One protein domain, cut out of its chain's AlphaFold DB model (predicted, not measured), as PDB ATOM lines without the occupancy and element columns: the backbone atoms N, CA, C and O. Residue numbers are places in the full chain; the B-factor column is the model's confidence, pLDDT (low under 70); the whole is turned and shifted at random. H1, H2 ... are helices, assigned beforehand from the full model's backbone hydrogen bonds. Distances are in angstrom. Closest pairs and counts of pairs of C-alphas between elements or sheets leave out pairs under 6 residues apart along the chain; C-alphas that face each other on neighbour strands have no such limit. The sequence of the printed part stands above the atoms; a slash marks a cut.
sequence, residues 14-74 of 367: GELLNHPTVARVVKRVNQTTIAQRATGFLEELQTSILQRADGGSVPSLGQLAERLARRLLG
ATOM      1  N   GLY A  14     210.863 208.783 274.153       83.25
ATOM      2  CA  GLY A  14     211.051 207.483 274.793       83.25
ATOM      3  C   GLY A  14     210.437 206.328 273.997       83.25
ATOM      4  O   GLY A  14     211.077 205.292 273.843       83.25
ATOM      5  N   GLU A  15     209.236 206.503 273.441       85.06
ATOM      6  CA  GLU A  15     208.584 205.481 272.605       85.06
ATOM      7  C   GLU A  15     209.363 205.215 271.314       85.06
ATOM      8  O   GLU A  15     209.532 204.061 270.920       85.06
ATOM      9  N   LEU A  16     209.896 206.265 270.684       85.25
ATOM     10  CA  LEU A  16     210.717 206.124 269.484       85.25
ATOM     11  C   LEU A  16     212.077 205.483 269.781       85.25
ATOM     12  O   LEU A  16     212.493 204.594 269.042       85.25
ATOM     13  N   LEU A  17     212.759 205.885 270.858       85.94
ATOM     14  CA  LEU A  17     214.064 205.327 271.236       85.94
ATOM     15  C   LEU A  17     213.980 203.850 271.650       85.94
ATOM     16  O   LEU A  17     214.908 203.085 271.379       85.94
ATOM     17  N   ASN A  18     212.861 203.439 272.252       88.25
ATOM     18  CA  ASN A  18     212.615 202.054 272.658       88.25
ATOM     19  C   ASN A  18     212.097 201.164 271.517       88.25
ATOM     20  O   ASN A  18     212.023 199.944 271.684       88.25
ATOM     21  N   HIS A  19     211.756 201.730 270.355       91.94
ATOM     22  CA  HIS A  19     211.321 200.942 269.207       91.94
ATOM     23  C   HIS A  19     212.451 200.001 268.737       91.94
ATOM     24  O   HIS A  19     213.593 200.454 268.608       91.94
ATOM     25  N   PRO A  20     212.182 198.719 268.402       87.88
ATOM     26  CA  PRO A  20     213.222 197.741 268.054       87.88
ATOM     27  C   PRO A  20     214.206 198.204 266.966       87.88
ATOM     28  O   PRO A  20     215.405 197.941 267.061       87.88
ATOM     29  N   THR A  21     213.715 198.925 265.954       84.38
ATOM     30  CA  THR A  21     214.523 199.514 264.866       84.38
ATOM     31  C   THR A  21     215.538 200.542 265.372       84.38
ATOM     32  O   THR A  21     216.687 200.544 264.939       84.38
ATOM     33  N   VAL A  22     215.138 201.391 266.323       86.62
ATOM     34  CA  VAL A  22     215.966 202.479 266.863       86.62
ATOM     35  C   VAL A  22     216.884 201.963 267.966       86.62
ATOM     36  O   VAL A  22     218.070 202.285 267.975       86.62
ATOM     37  N   ALA A  23     216.392 201.073 268.830       86.88
ATOM     38  CA  ALA A  23     217.163 200.469 269.914       86.88
ATOM     39  C   ALA A  23     218.419 199.720 269.416       86.88
ATOM     40  O   ALA A  23     219.435 199.668 270.111       86.88
ATOM     41  N   ARG A  24     218.386 199.164 268.195       82.44
ATOM     42  CA  ARG A  24     219.559 198.555 267.536       82.44
ATOM     43  C   ARG A  24     220.621 199.585 267.138       82.44
ATOM     44  O   ARG A  24     221.810 199.288 267.232       82.44
ATOM     45  N   VAL A  25     220.196 200.773 266.710       82.00
ATOM     46  CA  VAL A  25     221.061 201.880 266.273       82.00
ATOM     47  C   VAL A  25     221.642 202.638 267.462       82.00
ATOM     48  O   VAL A  25     222.828 202.945 267.465       82.00
ATOM     49  N   VAL A  26     220.842 202.873 268.504       85.25
ATOM     50  CA  VAL A  26     221.244 203.575 269.736       85.25
ATOM     51  C   VAL A  26     222.471 202.934 270.393       85.25
ATOM     52  O   VAL A  26     223.316 203.635 270.933       85.25
ATOM     53  N   LYS A  27     222.637 201.609 270.278       81.50
ATOM     54  CA  LYS A  27     223.819 200.887 270.783       81.50
ATOM     55  C   LYS A  27     225.128 201.213 270.046       81.50
ATOM     56  O   LYS A  27     226.186 200.813 270.515       81.50
ATOM     57  N   ARG A  28     225.059 201.865 268.882       73.12
ATOM     58  CA  ARG A  28     226.187 202.115 267.966       73.12
ATOM     59  C   ARG A  28     226.543 203.598 267.828       73.12
ATOM     60  O   ARG A  28     227.473 203.920 267.101       73.12
ATOM     61  N   VAL A  29     225.805 204.497 268.482       76.19
ATOM     62  CA  VAL A  29     225.946 205.957 268.350       76.19
ATOM     63  C   VAL A  29     226.200 206.569 269.731       76.19
ATOM     64  O   VAL A  29     225.676 206.088 270.733       76.19
ATOM     65  N   ASN A  30     227.012 207.627 269.804       81.25
ATOM     66  CA  ASN A  30     227.299 208.334 271.056       81.25
ATOM     67  C   ASN A  30     226.019 208.964 271.656       81.25
ATOM     68  O   ASN A  30     225.202 209.538 270.932       81.25
ATOM     69  N   GLN A  31     225.865 208.894 272.985       77.19
ATOM     70  CA  GLN A  31     224.722 209.439 273.730       77.19
ATOM     71  C   GLN A  31     224.471 210.933 273.471       77.19
ATOM     72  O   GLN A  31     223.316 211.334 273.325       77.19
ATOM     73  N   THR A  32     225.520 211.750 273.347       74.50
ATOM     74  CA  THR A  32     225.389 213.191 273.067       74.50
ATOM     75  C   THR A  32     224.785 213.434 271.679       74.50
ATOM     76  O   THR A  32     223.876 214.248 271.520       74.50
ATOM     77  N   THR A  33     225.211 212.654 270.683       74.75
ATOM     78  CA  THR A  33     224.700 212.702 269.305       74.75
ATOM     79  C   THR A  33     223.255 212.214 269.214       74.75
ATOM     80  O   THR A  33     222.460 212.775 268.460       74.75
ATOM     81  N   ILE A  34     222.891 211.192 269.997       83.94
ATOM     82  CA  ILE A  34     221.516 210.685 270.070       83.94
ATOM     83  C   ILE A  34     220.580 211.768 270.605       83.94
ATOM     84  O   ILE A  34     219.553 212.041 269.983       83.94
ATOM     85  N   ALA A  35     220.950 212.416 271.715       79.38
ATOM     86  CA  ALA A  35     220.142 213.465 272.327       79.38
ATOM     87  C   ALA A  35     219.925 214.646 271.368       79.38
ATOM     88  O   ALA A  35     218.787 215.057 271.153       79.38
ATOM     89  N   GLN A  36     220.988 215.133 270.721       79.62
ATOM     90  CA  GLN A  36     220.895 216.246 269.776       79.62
ATOM     91  C   GLN A  36     220.023 215.897 268.557       79.62
ATOM     92  O   GLN A  36     219.088 216.625 268.224       79.62
ATOM     93  N   ARG A  37     220.293 214.764 267.894       82.12
ATOM     94  CA  ARG A  37     219.622 214.400 266.635       82.12
ATOM     95  C   ARG A  37     218.171 213.976 266.830       82.12
ATOM     96  O   ARG A  37     217.344 214.243 265.960       82.12
ATOM     97  N   ALA A  38     217.853 213.320 267.944       84.44
ATOM     98  CA  ALA A  38     216.489 212.890 268.224       84.44
ATOM     99  C   ALA A  38     215.592 214.046 268.686       84.44
ATOM    100  O   ALA A  38     214.418 214.082 268.321       84.44
ATOM    101  N   THR A  39     216.156 215.015 269.415       81.56
ATOM    102  CA  THR A  39     215.442 216.246 269.786       81.56
ATOM    103  C   THR A  39     215.125 217.072 268.540       81.56
ATOM    104  O   THR A  39     213.955 217.352 268.292       81.56
ATOM    105  N   GLY A  40     216.118 217.319 267.675       82.19
ATOM    106  CA  GLY A  40     215.893 218.034 266.413       82.19
ATOM    107  C   GLY A  40     214.892 217.332 265.483       82.19
ATOM    108  O   GLY A  40     214.066 217.984 264.855       82.19
ATOM    109  N   PHE A  41     214.885 215.992 265.442       85.19
ATOM    110  CA  PHE A  41     213.891 215.232 264.673       85.19
ATOM    111  C   PHE A  41     212.451 215.483 265.147       85.19
ATOM    112  O   PHE A  41     211.547 215.604 264.322       85.19
ATOM    113  N   LEU A  42     212.220 215.554 266.461       82.62
ATOM    114  CA  LEU A  42     210.889 215.814 267.012       82.62
ATOM    115  C   LEU A  42     210.451 217.264 266.810       82.62
ATOM    116  O   LEU A  42     209.286 217.489 266.494       82.62
ATOM    117  N   GLU A  43     211.365 218.222 266.941       81.12
ATOM    118  CA  GLU A  43     211.101 219.641 266.675       81.12
ATOM    119  C   GLU A  43     210.731 219.877 265.203       81.12
ATOM    120  O   GLU A  43     209.733 220.538 264.903       81.12
ATOM    121  N   GLU A  44     211.464 219.264 264.271       80.00
ATOM    122  CA  GLU A  44     211.156 219.296 262.836       80.00
ATOM    123  C   GLU A  44     209.806 218.641 262.530       80.00
ATOM    124  O   GLU A  44     209.018 219.160 261.736       80.00
ATOM    125  N   LEU A  45     209.512 217.505 263.166       79.38
ATOM    126  CA  LEU A  45     208.256 216.792 262.969       79.38
ATOM    127  C   LEU A  45     207.059 217.593 263.497       79.38
ATOM    128  O   LEU A  45     206.036 217.682 262.818       79.38
ATOM    129  N   GLN A  46     207.202 218.209 264.672       76.75
ATOM    130  CA  GLN A  46     206.211 219.126 265.229       76.75
ATOM    131  C   GLN A  46     205.989 220.315 264.295       76.75
ATOM    132  O   GLN A  46     204.849 220.599 263.935       76.75
ATOM    133  N   THR A  47     207.063 220.951 263.825       75.56
ATOM    134  CA  THR A  47     206.990 222.104 262.912       75.56
ATOM    135  C   THR A  47     206.325 221.731 261.583       75.56
ATOM    136  O   THR A  47     205.440 222.439 261.108       75.56
ATOM    137  N   SER A  48     206.680 220.578 261.010       74.19
ATOM    138  CA  SER A  48     206.107 220.071 259.758       74.19
ATOM    139  C   SER A  48     204.611 219.762 259.869       74.19
ATOM    140  O   SER A  48     203.868 219.974 258.912       74.19
ATOM    141  N   ILE A  49     204.150 219.282 261.025       71.12
ATOM    142  CA  ILE A  49     202.730 218.999 261.270       71.12
ATOM    143  C   ILE A  49     201.955 220.289 261.548       71.12
ATOM    144  O   ILE A  49     200.843 220.433 261.050       71.12
ATOM    145  N   LEU A  50     202.553 221.247 262.264       68.50
ATOM    146  CA  LEU A  50     201.963 222.566 262.517       68.50
ATOM    147  C   LEU A  50     201.781 223.394 261.234       68.50
ATOM    148  O   LEU A  50     200.849 224.187 261.151       68.50
ATOM    149  N   GLN A  51     202.642 223.206 260.229       68.12
ATOM    150  CA  GLN A  51     202.567 223.911 258.941       68.12
ATOM    151  C   GLN A  51     201.592 223.283 257.929       68.12
ATOM    152  O   GLN A  51     201.321 223.883 256.889       68.12
ATOM    153  N   ARG A  52     201.047 222.089 258.197       67.31
ATOM    154  CA  ARG A  52     200.068 221.435 257.314       67.31
ATOM    155  C   ARG A  52     198.650 221.877 257.679       67.31
ATOM    156  O   ARG A  52     198.113 221.443 258.693       67.31
ATOM    157  N   ALA A  53     198.030 222.683 256.817       53.62
ATOM    158  CA  ALA A  53     196.659 223.176 256.999       53.62
ATOM    159  C   ALA A  53     195.586 222.063 256.979       53.62
ATOM    160  O   ALA A  53     194.539 222.216 257.600       53.62
ATOM    161  N   ASP A  54     195.869 220.921 256.339       52.88
ATOM    162  CA  ASP A  54     194.858 219.895 256.032       52.88
ATOM    163  C   ASP A  54     194.801 218.725 257.035       52.88
ATOM    164  O   ASP A  54     194.193 217.694 256.755       52.88
ATOM    165  N   GLY A  55     195.460 218.826 258.198       54.84
ATOM    166  CA  GLY A  55     195.398 217.768 259.222       54.84
ATOM    167  C   GLY A  55     195.929 216.405 258.747       54.84
ATOM    168  O   GLY A  55     195.401 215.362 259.127       54.84
ATOM    169  N   GLY A  56     196.951 216.407 257.883       57.12
ATOM    170  CA  GLY A  56     197.487 215.195 257.260       57.12
ATOM    171  C   GLY A  56     197.860 214.090 258.262       57.12
ATOM    172  O   GLY A  56     198.361 214.360 259.353       57.12
ATOM    173  N   SER A  57     197.643 212.833 257.855       64.12
ATOM    174  CA  SER A  57     197.944 211.628 258.641       64.12
ATOM    175  C   SER A  57     199.372 211.658 259.201       64.12
ATOM    176  O   SER A  57     200.354 211.812 258.467       64.12
ATOM    177  N   VAL A  58     199.483 211.495 260.521       68.38
ATOM    178  CA  VAL A  58     200.769 211.272 261.189       68.38
ATOM    179  C   VAL A  58     201.294 209.900 260.747       68.38
ATOM    180  O   VAL A  58     200.542 208.925 260.840       68.38
ATOM    181  N   PRO A  59     202.548 209.802 260.261       77.06
ATOM    182  CA  PRO A  59     203.154 208.521 259.910       77.06
ATOM    183  C   PRO A  59     203.124 207.548 261.093       77.06
ATOM    184  O   PRO A  59     203.174 207.965 262.252       77.06
ATOM    185  N   SER A  60     203.067 206.247 260.816       83.69
ATOM    186  CA  SER A  60     203.010 205.238 261.877       83.69
ATOM    187  C   SER A  60     204.270 205.261 262.751       83.69
ATOM    188  O   SER A  60     205.341 205.693 262.317       83.69
ATOM    189  N   LEU A  61     204.173 204.739 263.980       83.19
ATOM    190  CA  LEU A  61     205.321 204.637 264.891       83.19
ATOM    191  C   LEU A  61     206.520 203.936 264.230       83.19
ATOM    192  O   LEU A  61     207.650 204.382 264.401       83.19
ATOM    193  N   GLY A  62     206.277 202.895 263.425       78.69
ATOM    194  CA  GLY A  62     207.322 202.193 262.676       78.69
ATOM    195  C   GLY A  62     208.007 203.077 261.627       78.69
ATOM    196  O   GLY A  62     209.233 203.115 261.566       78.69
ATOM    197  N   GLN A  63     207.240 203.863 260.864       79.25
ATOM    198  CA  GLN A  63     207.783 204.801 259.871       79.25
ATOM    199  C   GLN A  63     208.587 205.929 260.531       79.25
ATOM    200  O   GLN A  63     209.641 206.332 260.035       79.25
ATOM    201  N   LEU A  64     208.111 206.441 261.668       86.31
ATOM    202  CA  LEU A  64     208.829 207.448 262.449       86.31
ATOM    203  C   LEU A  64     210.105 206.875 263.070       86.31
ATOM    204  O   LEU A  64     211.141 207.538 263.051       86.31
ATOM    205  N   ALA A  65     210.061 205.631 263.548       86.12
ATOM    206  CA  ALA A  65     211.218 204.925 264.078       86.12
ATOM    207  C   ALA A  65     212.279 204.657 262.999       86.12
ATOM    208  O   ALA A  65     213.463 204.835 263.262       86.12
ATOM    209  N   GLU A  66     211.896 204.290 261.773       81.38
ATOM    210  CA  GLU A  66     212.842 204.147 260.656       81.38
ATOM    211  C   GLU A  66     213.506 205.473 260.280       81.38
ATOM    212  O   GLU A  66     214.725 205.536 260.103       81.38
ATOM    213  N   ARG A  67     212.724 206.556 260.203       82.38
ATOM    214  CA  ARG A  67     213.247 207.899 259.916       82.38
ATOM    215  C   ARG A  67     214.204 208.373 261.007       82.38
ATOM    216  O   ARG A  67     215.279 208.880 260.686       82.38
ATOM    217  N   LEU A  68     213.855 208.161 262.277       86.19
ATOM    218  CA  LEU A  68     214.732 208.474 263.402       86.19
ATOM    219  C   LEU A  68     215.991 207.599 263.390       86.19
ATOM    220  O   LEU A  68     217.082 208.117 263.587       86.19
ATOM    221  N   ALA A  69     215.879 206.297 263.113       83.81
ATOM    222  CA  ALA A  69     217.028 205.398 263.012       83.81
ATOM    223  C   ALA A  69     218.024 205.870 261.936       83.81
ATOM    224  O   ALA A  69     219.222 205.934 262.207       83.81
ATOM    225  N   ARG A  70     217.535 206.289 260.758       76.19
ATOM    226  CA  ARG A  70     218.365 206.903 259.701       76.19
ATOM    227  C   ARG A  70     219.018 208.205 260.172       76.19
ATOM    228  O   ARG A  70     220.218 208.381 260.008       76.19
ATOM    229  N   ARG A  71     218.253 209.096 260.815       80.00
ATOM    230  CA  ARG A  71     218.765 210.361 261.379       80.00
ATOM    231  C   ARG A  71     219.867 210.112 262.414       80.00
ATOM    232  O   ARG A  71     220.878 210.801 262.396       80.00
ATOM    233  N   LEU A  72     219.685 209.130 263.300       83.31
ATOM    234  CA  LEU A  72     220.624 208.789 264.371       83.31
ATOM    235  C   LEU A  72     221.937 208.221 263.844       83.31
ATOM    236  O   LEU A  72     222.990 208.641 264.321       83.31
ATOM    237  N   LEU A  73     221.882 207.347 262.835       73.94
ATOM    238  CA  LEU A  73     223.072 206.888 262.108       73.94
ATOM    239  C   LEU A  73     223.833 208.057 261.460       73.94
ATOM    240  O   LEU A  73     225.042 207.973 261.285       73.94
ATOM    241  N   GLY A  74     223.151 209.182 261.223       62.72
ATOM    242  CA  GLY A  74     223.706 210.363 260.571       62.72
ATOM    243  C   GLY A  74     223.680 210.232 259.058       62.72
ATOM    244  O   GLY A  74     223.280 209.187 258.540       62.72
TER     245      GLY A  74
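Overview. This is residues 14 to 74 of the 367 residues of a protein of Bythopirellula polymerisocia (UniProt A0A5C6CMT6). The long helix H3 makes the longest axis; H4 comes in aslant and meets it near H4's last residues, 68 to 72, and H3's residues 33 to 41, with H2 side by side with H4 and short H1 packed on H4, while residues 50 to 56, of which 50 belongs to H3, stick out. The printed part has 61 residues with four named helices, H1 to H4 in order, and no named strand: all helix. It is compact, with a radius of gyration of the C-alphas of 12.1 A, and spans 38 by 20 by 18 A.

Along the chain. Find C-alpha 14 at (211.051, 207.483, 274.793), where H1, residues 14 to 17, begins. H2 holds residues 20 to 26; H3, residues 31 to 50, runs 28.6 A. H4, residues 61 to 73, runs 18.1 A to C-alpha 73 at (223.072, 206.888, 262.108).

Arrangement. H4 is the hub. It touches H2 at a shallow tilt of 18 degrees, the same way; look at their closest C-alphas, Val 22 and Ala 69, 4.9 A apart. Residues 68 to 72 of H4 touch residues 33 to 41 of H3 at a steep tilt of 47 degrees, opposite ways, closest at C-alphas 34 and 72, 6.1 A. H1 touches H4, closest at C-alphas 16 and 65, 5.6 A. In H3 and H4 every O i to N i+4 pair is within hydrogen-bond range, in H2 2 of 3; H1 is too short for one.

Size, cuts and confidence. The printed part has no cut and no long link. Look for pLDDT under 70 at residues 50 to 58 and 74.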